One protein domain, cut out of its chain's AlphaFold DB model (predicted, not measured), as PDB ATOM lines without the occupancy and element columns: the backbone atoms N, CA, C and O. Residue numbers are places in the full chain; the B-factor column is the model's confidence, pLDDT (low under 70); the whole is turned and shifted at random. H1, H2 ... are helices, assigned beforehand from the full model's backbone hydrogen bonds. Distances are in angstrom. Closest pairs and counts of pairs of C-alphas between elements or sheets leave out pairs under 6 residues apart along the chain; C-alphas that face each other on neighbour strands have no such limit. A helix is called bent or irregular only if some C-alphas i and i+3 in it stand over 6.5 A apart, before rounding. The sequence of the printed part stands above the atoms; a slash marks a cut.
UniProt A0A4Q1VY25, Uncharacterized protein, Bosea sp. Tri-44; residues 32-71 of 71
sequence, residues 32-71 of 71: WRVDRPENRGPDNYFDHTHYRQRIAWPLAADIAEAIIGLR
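Overview. This is residues 32 to 71 of the 71 residues of an uncharacterized protein of Bosea sp. Tri-44 (UniProt A0A4Q1VY25). Look first for one long helix, H2, with a small head of loops and the short helix H1 at its beginning; residues 63 to 71 stick out as an arm that makes the length. The printed part has 40 residues, with two named helices, H1 then H2, no named strand, and the class all helix. It is loose, with a radius of gyration of the C-alphas of 11.6 A and spans of 36 by 17 by 14 A.

Along the chain. Find C-alpha 53 at (-40.742, 19.191, 42.711); from there H2, residues 53 to 69, runs 24.0 A to C-alpha 69 at (-60.354, 5.733, 39.703). H2 is neither bent nor irregular, but only just: C-alphas 54 and 57 are 6.1 A apart. H1, residues 37 to 40, begins at C-alpha 37, (-35.709, 5.921, 41.789).

Arrangement. H2 only just touches H1, with residues 54 to 55 alone and 3 pairs of C-alphas within 8 A; the closest C-alphas, of Glu 38 and Ile 55, are 6.1 A apart. In H2, 12 of 13 O i to N i+4 pairs are within hydrogen-bond range; H1 is too short for such a pair.

Size, cuts and confidence. The farthest C-alphas, of Asp 43 and Arg 71, are 35.9 A apart. Residues 41 to 52 form a long link. The printed part has no cut, and no printed residue is under 70 in pLDDT.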
ATOM      1  N   TRP A  32     -45.881   6.318  48.749       93.69
ATOM      2  CA  TRP A  32     -44.595   6.881  48.298       93.69
ATOM      3  C   TRP A  32     -43.424   6.632  49.253       93.69
ATOM      4  O   TRP A  32     -42.286   6.938  48.921       93.69
ATOM      5  N   ARG A  33     -43.669   6.010  50.411       87.81
ATOM      6  CA  ARG A  33     -42.633   5.588  51.375       87.81
ATOM      7  C   ARG A  33     -42.075   4.193  51.061       87.81
ATOM      8  O   ARG A  33     -41.856   3.385  51.956       87.81
ATOM      9  N   VAL A  34     -41.895   3.900  49.779       89.25
ATOM     10  CA  VAL A  34     -41.287   2.662  49.273       89.25
ATOM     11  C   VAL A  34     -40.044   3.014  48.464       89.25
ATOM     12  O   VAL A  34     -39.850   4.173  48.090       89.25
ATOM     13  N   ASP A  35     -39.182   2.036  48.217       91.25
ATOM     14  CA  ASP A  35     -37.996   2.267  47.400       91.25
ATOM     15  C   ASP A  35     -38.400   2.588  45.951       91.25
ATOM     16  O   ASP A  35     -39.093   1.809  45.294       91.25
ATOM     17  N   ARG A  36     -38.002   3.770  45.478       93.81
ATOM     18  CA  ARG A  36     -38.302   4.312  44.147       93.81
ATOM     19  C   ARG A  36     -37.082   5.081  43.646       93.81
ATOM     20  O   ARG A  36     -36.384   5.674  44.474       93.81
ATOM     21  N   PRO A  37     -36.822   5.141  42.330       94.88
ATOM     22  CA  PRO A  37     -35.709   5.921  41.789       94.88
ATOM     23  C   PRO A  37     -35.688   7.376  42.282       94.88
ATOM     24  O   PRO A  37     -34.625   7.896  42.615       94.88
ATOM     25  N   GLU A  38     -36.854   8.012  42.400       95.00
ATOM     26  CA  GLU A  38     -36.997   9.389  42.874       95.00
ATOM     27  C   GLU A  38     -36.587   9.543  44.344       95.00
ATOM     28  O   GLU A  38     -35.963  10.539  44.707       95.00
ATOM     29  N   ASN A  39     -36.876   8.539  45.173       94.38
ATOM     30  CA  ASN A  39     -36.607   8.567  46.610       94.38
ATOM     31  C   ASN A  39     -35.138   8.294  46.962       94.38
ATOM     32  O   ASN A  39     -34.699   8.583  48.072       94.38
ATOM     33  N   ARG A  40     -34.359   7.734  46.027       94.50
ATOM     34  CA  ARG A  40     -32.929   7.448  46.229       94.50
ATOM     35  C   ARG A  40     -32.044   8.681  46.050       94.50
ATOM     36  O   ARG A  40     -30.889   8.656  46.464       94.50
ATOM     37  N   GLY A  41     -32.554   9.731  45.404       95.00
ATOM     38  CA  GLY A  41     -31.805  10.955  45.136       95.00
ATOM     39  C   GLY A  41     -31.841  11.907  46.334       95.00
ATOM     40  O   GLY A  41     -32.886  12.524  46.540       95.00
ATOM     41  N   PRO A  42     -30.744  12.096  47.094       95.06
ATOM     42  CA  PRO A  42     -30.741  13.013  48.237       95.06
ATOM     43  C   PRO A  42     -31.043  14.461  47.821       95.06
ATOM     44  O   PRO A  42     -31.734  15.176  48.541       95.06
ATOM     45  N   ASP A  43     -30.639  14.863  46.612       97.19
ATOM     46  CA  ASP A  43     -30.916  16.196  46.060       97.19
ATOM     47  C   ASP A  43     -32.405  16.453  45.804       97.19
ATOM     48  O   ASP A  43     -32.812  17.602  45.641       97.19
ATOM     49  N   ASN A  44     -33.244  15.412  45.794       97.31
ATOM     50  CA  ASN A  44     -34.695  15.561  45.679       97.31
ATOM     51  C   ASN A  44     -35.351  15.984  46.999       97.31
ATOM     52  O   ASN A  44     -36.572  16.135  47.036       97.31
ATOM     53  N   TYR A  45     -34.572  16.218  48.053       97.44
ATOM     54  CA  TYR A  45     -35.052  16.609  49.370       97.44
ATOM     55  C   TYR A  45     -34.484  17.968  49.804       97.44
ATOM     56  O   TYR A  45     -33.406  18.399  49.386       97.44
ATOM     57  N   PHE A  46     -35.260  18.690  50.608       96.25
ATOM     58  CA  PHE A  46     -34.787  19.846  51.373       96.25
ATOM     59  C   PHE A  46     -34.262  19.402  52.739       96.25
ATOM     60  O   PHE A  46     -33.242  19.905  53.199       96.25
ATOM     61  N   ASP A  47     -34.951  18.443  53.357       94.81
ATOM     62  CA  ASP A  47     -34.591  17.798  54.615       94.81
ATOM     63  C   ASP A  47     -35.155  16.363  54.651       94.81
ATOM     64  O   ASP A  47     -35.619  15.828  53.648       94.81
ATOM     65  N   HIS A  48     -35.144  15.724  55.819       89.19
ATOM     66  CA  HIS A  48     -35.585  14.337  55.993       89.19
ATOM     67  C   HIS A  48     -37.096  14.099  55.773       89.19
ATOM     68  O   HIS A  48     -37.534  12.949  55.807       89.19
ATOM     69  N   THR A  49     -37.895  15.152  55.584       90.25
ATOM     70  CA  THR A  49     -39.361  15.097  55.445       90.25
ATOM     71  C   THR A  49     -39.857  15.817  54.189       90.25
ATOM     72  O   THR A  49     -40.770  15.332  53.522       90.25
ATOM     73  N   HIS A  50     -39.262  16.956  53.836       96.56
ATOM     74  CA  HIS A  50     -39.714  17.813  52.746       96.56
ATOM     75  C   HIS A  50     -38.998  17.476  51.436       96.56
ATOM     76  O   HIS A  50     -37.782  17.625  51.307       96.56
ATOM     77  N   TYR A  51     -39.772  17.062  50.434       97.06
ATOM     78  CA  TYR A  51     -39.285  16.751  49.093       97.06
ATOM     79  C   TYR A  51     -39.472  17.916  48.112       97.06
ATOM     80  O   TYR A  51     -40.291  18.815  48.299       97.06
ATOM     81  N   ARG A  52     -38.699  17.891  47.027       97.75
ATOM     82  CA  ARG A  52     -38.722  18.871  45.935       97.75
ATOM     83  C   ARG A  52     -39.698  18.468  44.836       97.75
ATOM     84  O   ARG A  52     -40.244  17.364  44.812       97.75
ATOM     85  N   GLN A  53     -39.847  19.357  43.857       97.12
ATOM     86  CA  GLN A  53     -40.742  19.191  42.711       97.12
ATOM     87  C   GLN A  53     -40.546  17.868  41.953       97.12
ATOM     88  O   GLN A  53     -41.519  17.297  41.473       97.12
ATOM     89  N   ARG A  54     -39.314  17.344  41.902       96.31
ATOM     90  CA  ARG A  54     -39.001  16.076  41.230       96.31
ATOM     91  C   ARG A  54     -39.728  14.862  41.826       96.31
ATOM     92  O   ARG A  54     -40.007  13.925  41.091       96.31
ATOM     93  N   ILE A  55     -40.066  14.901  43.117       97.38
ATOM     94  CA  ILE A  55     -40.948  13.925  43.780       97.38
ATOM     95  C   ILE A  55     -42.403  14.409  43.748       97.38
ATOM     96  O   ILE A  55     -43.314  13.619  43.512       97.38
ATOM     97  N   ALA A  56     -42.632  15.710  43.952       97.19
ATOM     98  CA  ALA A  56     -43.981  16.260  44.072       97.19
ATOM     99  C   ALA A  56     -44.837  16.059  42.813       97.19
ATOM    100  O   ALA A  56     -46.023  15.771  42.929       97.19
ATOM    101  N   TRP A  57     -44.261  16.216  41.618       97.88
ATOM    102  CA  TRP A  57     -45.009  16.108  40.363       97.88
ATOM    103  C   TRP A  57     -45.513  14.693  40.068       97.88
ATOM    104  O   TRP A  57     -46.718  14.549  39.865       97.88
ATOM    105  N   PRO A  58     -44.673  13.642  40.084       97.12
ATOM    106  CA  PRO A  58     -45.190  12.293  39.881       97.12
ATOM    107  C   PRO A  58     -46.134  11.856  41.013       97.12
ATOM    108  O   PRO A  58     -47.131  11.198  40.741       97.12
ATOM    109  N   LEU A  59     -45.901  12.280  42.264       97.31
ATOM    110  CA  LEU A  59     -46.849  12.030  43.356       97.31
ATOM    111  C   LEU A  59     -48.211  12.696  43.101       97.31
ATOM    112  O   LEU A  59     -49.249  12.087  43.342       97.31
ATOM    113  N   ALA A  60     -48.229  13.934  42.598       98.12
ATOM    114  CA  ALA A  60     -49.469  14.618  42.242       98.12
ATOM    115  C   ALA A  60     -50.218  13.904  41.103       98.12
ATOM    116  O   ALA A  60     -51.447  13.840  41.141       98.12
ATOM    117  N   ALA A  61     -49.498  13.336  40.132       98.19
ATOM    118  CA  ALA A  61     -50.094  12.508  39.086       98.19
ATOM    119  C   ALA A  61     -50.721  11.228  39.670       98.19
ATOM    120  O   ALA A  61     -51.889  10.965  39.403       98.19
ATOM    121  N   ASP A  62     -50.010  10.509  40.548       97.88
ATOM    122  CA  ASP A  62     -50.546   9.324  41.242       97.88
ATOM    123  C   ASP A  62     -51.814   9.668  42.057       97.88
ATOM    124  O   ASP A  62     -52.768   8.890  42.101       97.88
ATOM    125  N   ILE A  63     -51.860  10.856  42.680       98.00
ATOM    126  CA  ILE A  63     -53.048  11.365  43.388       98.00
ATOM    127  C   ILE A  63     -54.211  11.620  42.431       98.00
ATOM    128  O   ILE A  63     -55.341  11.226  42.729       98.00
ATOM    129  N   ALA A  64     -53.959  12.278  41.300       98.31
ATOM    130  CA  ALA A  64     -54.993  12.560  40.314       98.31
ATOM    131  C   ALA A  64     -55.597  11.264  39.751       98.31
ATOM    132  O   ALA A  64     -56.820  11.124  39.737       98.31
ATOM    133  N   GLU A  65     -54.754  10.298  39.375       98.38
ATOM    134  CA  GLU A  65     -55.186   8.986  38.881       98.38
ATOM    135  C   GLU A  65     -56.011   8.226  39.924       98.38
ATOM    136  O   GLU A  65     -57.081   7.700  39.613       98.38
ATOM    137  N   ALA A  66     -55.581   8.237  41.191       97.50
ATOM    138  CA  ALA A  66     -56.347   7.618  42.267       97.50
ATOM    139  C   ALA A  66     -57.736   8.257  42.423       97.50
ATOM    140  O   ALA A  66     -58.726   7.547  42.554       97.50
ATOM    141  N   ILE A  67     -57.837   9.589  42.373       97.12
ATOM    142  CA  ILE A  67     -59.125  10.293  42.466       97.12
ATOM    143  C   ILE A  67     -60.028   9.956  41.275       97.12
ATOM    144  O   ILE A  67     -61.232   9.777  41.464       97.12
ATOM    145  N   ILE A  68     -59.473   9.878  40.062       97.19
ATOM    146  CA  ILE A  68     -60.223   9.494  38.860       97.19
ATOM    147  C   ILE A  68     -60.767   8.070  39.009       97.19
ATOM    148  O   ILE A  68     -61.947   7.858  38.750       97.19
ATOM    149  N   GLY A  69     -59.953   7.128  39.494       95.06
ATOM    150  CA  GLY A  69     -60.354   5.733  39.703       95.06
ATOM    151  C   GLY A  69     -61.377   5.503  40.823       95.06
ATOM    152  O   GLY A  69     -61.942   4.417  40.909       95.06
ATOM    153  N   LEU A  70     -61.629   6.497  41.682       94.62
ATOM    154  CA  LEU A  70     -62.663   6.442  42.727       94.62
ATOM    155  C   LEU A  70     -64.048   6.927  42.261       94.62
ATOM    156  O   LEU A  70     -64.994   6.895  43.056       94.62
ATOM    157  N   ARG A  71     -64.157   7.450  41.033       84.56
ATOM    158  CA  ARG A  71     -65.421   7.919  40.444       84.56
ATOM    159  C   ARG A  71     -66.207   6.769  39.837       84.56
ATOM    160  O   ARG A  71     -67.436   6.771  40.068       84.56
TER     161      ARG A  71